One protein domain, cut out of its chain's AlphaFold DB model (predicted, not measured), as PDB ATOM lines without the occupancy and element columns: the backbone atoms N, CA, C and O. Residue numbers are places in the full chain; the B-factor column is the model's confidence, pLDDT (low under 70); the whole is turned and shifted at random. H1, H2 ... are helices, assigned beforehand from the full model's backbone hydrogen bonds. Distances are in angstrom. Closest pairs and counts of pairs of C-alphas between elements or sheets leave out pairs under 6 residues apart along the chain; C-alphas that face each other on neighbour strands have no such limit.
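AT A GLANCE: This is residues 25 to 34 and 57 to 110 of the 151 residues of an uncharacterized protein of Maritimibacter alkaliphilus HTCC2654 (UniProt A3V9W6). One long helix, H2, makes most of the length of the model, and the shorter H3 folds back along its last part to form a helical hairpin with unequal arms. At the other end, near the beginning of H2, the small helix H1 runs the opposite way without packing firmly on it, while the stretch after H3 has no named element and its residues 105 to 110 stick out. The printed part has 64 residues with three named helices, in the order H1, H2, H3, and no named strand; the class is all helix. The whole is only just extended, close to loose, with a radius of gyration of the C-alphas of 16.1 A, and is a rod that spans 52 by 25 by 16 A.

IN THESE COORDINATES: H2, the longest helix, holds residues 60 to 85 and measures 36.8 A from first to last C-alpha. It begins at C-alpha 60 at (0.871, -38.035, 22.604) and ends at C-alpha 85 at (35.709, -31.188, 32.137). H3 holds residues 89 to 98 and measures 14.5 A, ending at C-alpha 98 at (23.318, -19.654, 23.564). H1 holds residues 25 to 32 and measures 10.3 A, beginning at C-alpha 25 at (3.008, -30.479, 15.415). Residues 99 to 110 follow H3 with no named element.

HOW THE PARTS SIT: H2 and H3 touch, with 7 pairs of C-alphas within 8 A; the closest are those of Leu 83 and Trp 92, 5.6 A apart. H2 touches H3 with residues 80 to 84 alone. The two run opposite ways at a shallow tilt of 20 degrees and form a helical hairpin, joined by a tight link of 3 residues. H1 and H2 are close but not clearly touching, with 2 pairs of C-alphas within 8 A; the closest are those of Ile 25 and Arg 61, 7.6 A apart. They run opposite ways at a shallow tilt of 13 degrees. H1 and H3 are apart. In H1 and H2 every O i to N i+4 pair is within hydrogen-bond range, and in H3 5 of 6 are.

THE WHOLE: The two C-alphas farthest apart, those of Arg 34 and Gly 87, are 52.9 A apart. Residues 35 to 56 are cut out and not printed, and C-alphas 34 and 57 are 18.1 A apart across this cut, which lies in the link from H1 to H2. Residues 105 to 110 stand free. The mean pLDDT of the printed part is 93.3, and no printed residue is under 70.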
ATOM      1  N   ILE A  25       3.869 -29.539  14.675       91.56
ATOM      2  CA  ILE A  25       3.008 -30.479  15.415       91.56
ATOM      3  C   ILE A  25       1.694 -29.842  15.853       91.56
ATOM      4  O   ILE A  25       0.645 -30.477  15.764       91.56
ATOM      5  N   ALA A  26       1.719 -28.583  16.292       89.50
ATOM      6  CA  ALA A  26       0.500 -27.883  16.690       89.50
ATOM      7  C   ALA A  26      -0.484 -27.764  15.512       89.50
ATOM      8  O   ALA A  26      -1.682 -28.001  15.667       89.50
ATOM      9  N   GLY A  27       0.029 -27.451  14.317       89.62
ATOM     10  CA  GLY A  27      -0.772 -27.390  13.094       89.62
ATOM     11  C   GLY A  27      -1.304 -28.761  12.677       89.62
ATOM     12  O   GLY A  27      -2.468 -28.875  12.295       89.62
ATOM     13  N   TYR A  28      -0.478 -29.801  12.805       89.19
ATOM     14  CA  TYR A  28      -0.883 -31.184  12.560       89.19
ATOM     15  C   TYR A  28      -2.028 -31.615  13.486       89.19
ATOM     16  O   TYR A  28      -3.062 -32.064  12.994       89.19
ATOM     17  N   ALA A  29      -1.905 -31.384  14.797       88.62
ATOM     18  CA  ALA A  29      -2.937 -31.737  15.772       88.62
ATOM     19  C   ALA A  29      -4.262 -31.000  15.501       88.62
ATOM     20  O   ALA A  29      -5.331 -31.603  15.509       88.62
ATOM     21  N   LEU A  30      -4.213 -29.706  15.163       87.94
ATOM     22  CA  LEU A  30      -5.417 -28.954  14.785       87.94
ATOM     23  C   LEU A  30      -6.083 -29.495  13.512       87.94
ATOM     24  O   LEU A  30      -7.312 -29.451  13.390       87.94
ATOM     25  N   HIS A  31      -5.286 -29.968  12.551       87.12
ATOM     26  CA  HIS A  31      -5.795 -30.575  11.326       87.12
ATOM     27  C   HIS A  31      -6.421 -31.949  11.593       87.12
ATOM     28  O   HIS A  31      -7.502 -32.225  11.068       87.12
ATOM     29  N   GLU A  32      -5.785 -32.773  12.427       85.50
ATOM     30  CA  GLU A  32      -6.306 -34.063  12.887       85.50
ATOM     31  C   GLU A  32      -7.649 -33.883  13.607       85.50
ATOM     32  O   GLU A  32      -8.656 -34.451  13.186       85.50
ATOM     33  N   GLU A  33      -7.709 -32.985  14.594       85.00
ATOM     34  CA  GLU A  33      -8.916 -32.670  15.370       85.00
ATOM     35  C   GLU A  33     -10.003 -31.931  14.560       85.00
ATOM     36  O   GLU A  33     -11.078 -31.641  15.086       85.00
ATOM     37  N   ARG A  34      -9.739 -31.588  13.289       84.75
ATOM     38  CA  ARG A  34     -10.630 -30.795  12.418       84.75
ATOM     39  C   ARG A  34     -11.026 -29.430  13.004       84.75
ATOM     40  O   ARG A  34     -12.063 -28.881  12.639       84.75
ATOM     41  N   GLU A  57      -1.006 -42.549  22.469       85.75
ATOM     42  CA  GLU A  57      -1.981 -42.248  23.511       85.75
ATOM     43  C   GLU A  57      -2.675 -40.899  23.262       85.75
ATOM     44  O   GLU A  57      -2.162 -40.066  22.509       85.75
ATOM     45  N   PRO A  58      -3.829 -40.622  23.898       87.75
ATOM     46  CA  PRO A  58      -4.524 -39.344  23.742       87.75
ATOM     47  C   PRO A  58      -3.687 -38.100  24.075       87.75
ATOM     48  O   PRO A  58      -3.985 -37.024  23.565       87.75
ATOM     49  N   ASP A  59      -2.656 -38.256  24.908       89.62
ATOM     50  CA  ASP A  59      -1.717 -37.223  25.354       89.62
ATOM     51  C   ASP A  59      -0.394 -37.223  24.560       89.62
ATOM     52  O   ASP A  59       0.620 -36.675  25.005       89.62
ATOM     53  N   TRP A  60      -0.360 -37.865  23.383       89.00
ATOM     54  CA  TRP A  60       0.871 -38.035  22.604       89.00
ATOM     55  C   TRP A  60       1.579 -36.709  22.312       89.00
ATOM     56  O   TRP A  60       2.811 -36.669  22.258       89.00
ATOM     57  N   ARG A  61       0.819 -35.624  22.121       90.00
ATOM     58  CA  ARG A  61       1.353 -34.297  21.807       90.00
ATOM     59  C   ARG A  61       2.062 -33.701  23.013       90.00
ATOM     60  O   ARG A  61       3.168 -33.182  22.882       90.00
ATOM     61  N   GLU A  62       1.427 -33.771  24.174       92.25
ATOM     62  CA  GLU A  62       1.966 -33.303  25.446       92.25
ATOM     63  C   GLU A  62       3.253 -34.071  25.762       92.25
ATOM     64  O   GLU A  62       4.311 -33.463  25.923       92.25
ATOM     65  N   ARG A  63       3.204 -35.405  25.678       92.44
ATOM     66  CA  ARG A  63       4.372 -36.272  25.883       92.44
ATOM     67  C   ARG A  63       5.486 -36.023  24.874       92.44
ATOM     68  O   ARG A  63       6.662 -36.107  25.225       92.44
ATOM     69  N   PHE A  64       5.153 -35.737  23.613       92.44
ATOM     70  CA  PHE A  64       6.155 -35.353  22.622       92.44
ATOM     71  C   PHE A  64       6.862 -34.061  23.038       92.44
ATOM     72  O   PHE A  64       8.090 -34.027  23.042       92.44
ATOM     73  N   ASN A  65       6.106 -33.021  23.403       93.12
ATOM     74  CA  ASN A  65       6.667 -31.723  23.778       93.12
ATOM     75  C   ASN A  65       7.537 -31.826  25.035       93.12
ATOM     76  O   ASN A  65       8.629 -31.266  25.065       93.12
ATOM     77  N   GLU A  66       7.099 -32.592  26.036       95.38
ATOM     78  CA  GLU A  66       7.888 -32.874  27.238       95.38
ATOM     79  C   GLU A  66       9.210 -33.566  26.897       95.38
ATOM     80  O   GLU A  66      10.274 -33.131  27.336       95.38
ATOM     81  N   ARG A  67       9.169 -34.616  26.065       94.50
ATOM     82  CA  ARG A  67      10.379 -35.330  25.628       94.50
ATOM     83  C   ARG A  67      11.300 -34.452  24.790       94.50
ATOM     84  O   ARG A  67      12.516 -34.571  24.902       94.50
ATOM     85  N   TYR A  68      10.730 -33.605  23.940       94.69
ATOM     86  CA  TYR A  68      11.470 -32.662  23.117       94.69
ATOM     87  C   TYR A  68      12.221 -31.650  23.988       94.69
ATOM     88  O   TYR A  68      13.434 -31.529  23.848       94.69
ATOM     89  N   GLU A  69      11.545 -30.996  24.933       95.75
ATOM     90  CA  GLU A  69      12.188 -30.036  25.837       95.75
ATOM     91  C   GLU A  69      13.198 -30.708  26.771       95.75
ATOM     92  O   GLU A  69      14.300 -30.190  26.956       95.75
ATOM     93  N   LEU A  70      12.891 -31.905  27.285       97.12
ATOM     94  CA  LEU A  70      13.844 -32.681  28.077       97.12
ATOM     95  C   LEU A  70      15.122 -32.981  27.285       97.12
ATOM     96  O   LEU A  70      16.216 -32.799  27.811       97.12
ATOM     97  N   ALA A  71      15.005 -33.390  26.019       96.19
ATOM     98  CA  ALA A  71      16.166 -33.656  25.174       96.19
ATOM     99  C   ALA A  71      17.001 -32.389  24.920       96.19
ATOM    100  O   ALA A  71      18.227 -32.445  24.971       96.19
ATOM    101  N   ARG A  72      16.357 -31.235  24.694       96.38
ATOM    102  CA  ARG A  72      17.061 -29.951  24.528       96.38
ATOM    103  C   ARG A  72      17.861 -29.580  25.775       96.38
ATOM    104  O   ARG A  72      19.006 -29.144  25.664       96.38
ATOM    105  N   LEU A  73      17.251 -29.740  26.949       97.75
ATOM    106  CA  LEU A  73      17.865 -29.411  28.234       97.75
ATOM    107  C   LEU A  73      18.983 -30.393  28.601       97.75
ATOM    108  O   LEU A  73      20.054 -29.940  28.995       97.75
ATOM    109  N   SER A  74      18.764 -31.699  28.418       97.25
ATOM    110  CA  SER A  74      19.771 -32.739  28.689       97.25
ATOM    111  C   SER A  74      21.005 -32.540  27.822       97.25
ATOM    112  O   SER A  74      22.104 -32.406  28.349       97.25
ATOM    113  N   ASN A  75      20.823 -32.391  26.504       96.62
ATOM    114  CA  ASN A  75      21.938 -32.180  25.581       96.62
ATOM    115  C   ASN A  75      22.737 -30.920  25.931       96.62
ATOM    116  O   ASN A  75      23.959 -30.910  25.824       96.62
ATOM    117  N   PHE A  76      22.054 -29.846  26.342       97.69
ATOM    118  CA  PHE A  76      22.723 -28.612  26.734       97.69
ATOM    119  C   PHE A  76      23.535 -28.774  28.024       97.69
ATOM    120  O   PHE A  76      24.675 -28.317  28.076       97.69
ATOM    121  N   ALA A  77      22.974 -29.434  29.039       97.75
ATOM    122  CA  ALA A  77      23.679 -29.711  30.286       97.75
ATOM    123  C   ALA A  77      24.913 -30.597  30.047       97.75
ATOM    124  O   ALA A  77      26.012 -30.229  30.451       97.75
ATOM    125  N   GLU A  78      24.746 -31.696  29.305       97.75
ATOM    126  CA  GLU A  78      25.832 -32.619  28.950       97.75
ATOM    127  C   GLU A  78      26.959 -31.915  28.176       97.75
ATOM    128  O   GLU A  78      28.142 -32.150  28.427       97.75
ATOM    129  N   GLU A  79      26.615 -31.011  27.253       96.81
ATOM    130  CA  GLU A  79      27.601 -30.241  26.494       96.81
ATOM    131  C   GLU A  79      28.399 -29.280  27.388       96.81
ATOM    132  O   GLU A  79      29.624 -29.189  27.259       96.81
ATOM    133  N   LEU A  80      27.734 -28.585  28.318       97.88
ATOM    134  CA  LEU A  80      28.411 -27.699  29.268       97.88
ATOM    135  C   LEU A  80      29.320 -28.480  30.224       97.88
ATOM    136  O   LEU A  80      30.462 -28.065  30.431       97.88
ATOM    137  N   GLU A  81      28.862 -29.616  30.752       98.00
ATOM    138  CA  GLU A  81      29.669 -30.499  31.604       98.00
ATOM    139  C   GLU A  81      30.914 -31.005  30.861       98.00
ATOM    140  O   GLU A  81      32.027 -30.974  31.395       98.00
ATOM    141  N   ALA A  82      30.764 -31.402  29.593       97.88
ATOM    142  CA  ALA A  82      31.885 -31.841  28.769       97.88
ATOM    143  C   ALA A  82      32.904 -30.713  28.518       97.88
ATOM    144  O   ALA A  82      34.115 -30.934  28.600       97.88
ATOM    145  N   LEU A  83      32.442 -29.492  28.226       97.94
ATOM    146  CA  LEU A  83      33.320 -28.333  28.022       97.94
ATOM    147  C   LEU A  83      34.052 -27.926  29.308       97.94
ATOM    148  O   LEU A  83      35.232 -27.560  29.248       97.94
ATOM    149  N   GLU A  84      33.378 -28.019  30.456       97.12
ATOM    150  CA  GLU A  84      33.968 -27.770  31.771       97.12
ATOM    151  C   GLU A  84      35.049 -28.807  32.101       97.12
ATOM    152  O   GLU A  84      36.176 -28.428  32.430       97.12
ATOM    153  N   ALA A  85      34.758 -30.099  31.914       97.62
ATOM    154  CA  ALA A  85      35.709 -31.188  32.137       97.62
ATOM    155  C   ALA A  85      36.969 -31.075  31.256       97.62
ATOM    156  O   ALA A  85      38.068 -31.434  31.680       97.62
ATOM    157  N   LEU A  86      36.832 -30.534  30.040       97.44
ATOM    158  CA  LEU A  86      37.946 -30.263  29.122       97.44
ATOM    159  C   LEU A  86      38.685 -28.943  29.416       97.44
ATOM    160  O   LEU A  86      39.661 -28.624  28.735       97.44
ATOM    161  N   GLY A  87      38.226 -28.143  30.384       96.62
ATOM    162  CA  GLY A  87      38.812 -26.845  30.724       96.62
ATOM    163  C   GLY A  87      38.628 -25.764  29.650       96.62
ATOM    164  O   GLY A  87      39.339 -24.753  29.660       96.62
ATOM    165  N   ARG A  88      37.683 -25.935  28.715       96.56
ATOM    166  CA  ARG A  88      37.445 -25.025  27.579       96.56
ATOM    167  C   ARG A  88      36.581 -23.825  27.985       96.56
ATOM    168  O   ARG A  88      35.484 -23.629  27.478       96.56
ATOM    169  N   LYS A  89      37.096 -22.981  28.888       95.75
ATOM    170  CA  LYS A  89      36.347 -21.868  29.518       95.75
ATOM    171  C   LYS A  89      35.691 -20.894  28.533       95.75
ATOM    172  O   LYS A  89      34.593 -20.422  28.797       95.75
ATOM    173  N   LYS A  90      36.367 -20.578  27.422       96.88
ATOM    174  CA  LYS A  90      35.816 -19.682  26.395       96.88
ATOM    175  C   LYS A  90      34.617 -20.318  25.691       96.88
ATOM    176  O   LYS A  90      33.562 -19.707  25.640       96.88
ATOM    177  N   ASP A  91      34.781 -21.548  25.208       96.81
ATOM    178  CA  ASP A  91      33.713 -22.264  24.506       96.81
ATOM    179  C   ASP A  91      32.530 -22.552  25.436       96.81
ATOM    180  O   ASP A  91      31.383 -22.485  25.010       96.81
ATOM    181  N   TRP A  92      32.802 -22.819  26.719       97.62
ATOM    182  CA  TRP A  92      31.769 -22.947  27.743       97.62
ATOM    183  C   TRP A  92      30.940 -21.664  27.870       97.62
ATOM    184  O   TRP A  92      29.718 -21.741  27.836       97.62
ATOM    185  N   ALA A  93      31.584 -20.493  27.968       96.81
ATOM    186  CA  ALA A  93      30.882 -19.212  28.085       96.81
ATOM    187  C   ALA A  93      30.043 -18.912  26.835       96.81
ATOM    188  O   ALA A  93      28.850 -18.641  26.950       96.81
ATOM    189  N   ASP A  94      30.640 -19.068  25.647       96.69
ATOM    190  CA  ASP A  94      29.947 -18.875  24.368       96.69
ATOM    191  C   ASP A  94      28.728 -19.813  24.251       96.69
ATOM    192  O   ASP A  94      27.661 -19.426  23.768       96.69
ATOM    193  N   ARG A  95      28.863 -21.063  24.718       96.44
ATOM    194  CA  ARG A  95      27.779 -22.044  24.691       96.44
ATOM    195  C   ARG A  95      26.702 -21.753  25.733       96.44
ATOM    196  O   ARG A  95      25.522 -21.895  25.402       96.44
ATOM    197  N   ALA A  96      27.084 -21.358  26.948       95.38
ATOM    198  CA  ALA A  96      26.173 -21.029  28.040       95.38
ATOM    199  C   ALA A  96      25.236 -19.869  27.663       95.38
ATOM    200  O   ALA A  96      24.032 -19.958  27.908       95.38
ATOM    201  N   ASP A  97      25.758 -18.855  26.969       97.06
ATOM    202  CA  ASP A  97      24.978 -17.713  26.473       97.06
ATOM    203  C   ASP A  97      23.938 -18.112  25.404       97.06
ATOM    204  O   ASP A  97      22.898 -17.467  25.263       97.06
ATOM    205  N   GLY A  98      24.189 -19.192  24.651       94.06
ATOM    206  CA  GLY A  98      23.318 -19.654  23.564       94.06
ATOM    207  C   GLY A  98      22.082 -20.458  23.995       94.06
ATOM    208  O   GLY A  98      21.130 -20.561  23.222       94.06
ATOM    209  N   GLY A  99      22.080 -21.037  25.201       95.38
ATOM    210  CA  GLY A  99      20.951 -21.806  25.746       95.38
ATOM    211  C   GLY A  99      20.608 -23.120  25.009       95.38
ATOM    212  O   GLY A  99      21.329 -23.560  24.112       95.38
ATOM    213  N   PRO A 100      19.514 -23.809  25.375       95.69
ATOM    214  CA  PRO A 100      19.142 -25.090  24.768       95.69
ATOM    215  C   PRO A 100      18.821 -24.981  23.270       95.69
ATOM    216  O   PRO A 100      18.051 -24.119  22.844       95.69
ATOM    217  N   GLN A 101      19.346 -25.908  22.473       93.75
ATOM    218  CA  GLN A 101      19.118 -25.988  21.024       93.75
ATOM    219  C   GLN A 101      18.351 -27.256  20.664       93.75
ATOM    220  O   GLN A 101      18.249 -28.161  21.489       93.75
ATOM    221  N   ASP A 102      17.811 -27.318  19.447       93.12
ATOM    222  CA  ASP A 102      17.147 -28.519  18.936       93.12
ATOM    223  C   ASP A 102      18.078 -29.739  19.059       93.12
ATOM    224  O   ASP A 102      19.257 -29.652  18.705       93.12
ATOM    225  N   PRO A 103      17.570 -30.902  19.505       91.62
ATOM    226  CA  PRO A 103      18.403 -32.080  19.741       91.62
ATOM    227  C   PRO A 103      18.876 -32.746  18.440       91.62
ATOM    228  O   PRO A 103      19.659 -33.692  18.468       91.62
ATOM    229  N   TRP A 104      18.398 -32.272  17.288       89.50
ATOM    230  CA  TRP A 104      18.757 -32.790  15.977       89.50
ATOM    231  C   TRP A 104      19.616 -31.793  15.214       89.50
ATOM    232  O   TRP A 104      19.447 -30.579  15.305       89.50
ATOM    233  N   LYS A 105      20.489 -32.323  14.356       87.25
ATOM    234  CA  LYS A 105      21.268 -31.499  13.437       87.25
ATOM    235  C   LYS A 105      20.346 -30.720  12.498       87.25
ATOM    236  O   LYS A 105      19.472 -31.301  11.847       87.25
ATOM    237  N   ALA A 106      20.617 -29.423  12.356       87.38
ATOM    238  CA  ALA A 106      19.943 -28.574  11.382       87.38
ATOM    239  C   ALA A 106      20.012 -29.200   9.979       87.38
ATOM    240  O   ALA A 106      21.086 -29.523   9.461       87.38
ATOM    241  N   SER A 107      18.851 -29.393   9.360       88.81
ATOM    242  CA  SER A 107      18.732 -30.018   8.047       88.81
ATOM    243  C   SER A 107      17.549 -29.441   7.272       88.81
ATOM    244  O   SER A 107      16.618 -28.879   7.843       88.81
ATOM    245  N   LYS A 108      17.591 -29.564   5.937       87.31
ATOM    246  CA  LYS A 108      16.520 -29.062   5.056       87.31
ATOM    247  C   LYS A 108      15.199 -29.814   5.235       87.31
ATOM    248  O   LYS A 108      14.149 -29.303   4.866       87.31
ATOM    249  N   GLN A 109      15.264 -31.048   5.726       90.00
ATOM    250  CA  GLN A 109      14.109 -31.900   5.970       90.00
ATOM    251  C   GLN A 109      14.016 -32.102   7.474       90.00
ATOM    252  O   GLN A 109      14.925 -32.696   8.038       90.00
ATOM    253  N   GLY A 110      12.944 -31.621   8.108       88.62
ATOM    254  CA  GLY A 110      12.785 -31.725   9.559       88.62
ATOM    255  C   GLY A 110      12.911 -33.163  10.084       88.62
ATOM    256  O   GLY A 110      12.823 -34.114   9.307       88.62
TER     257      GLY A 110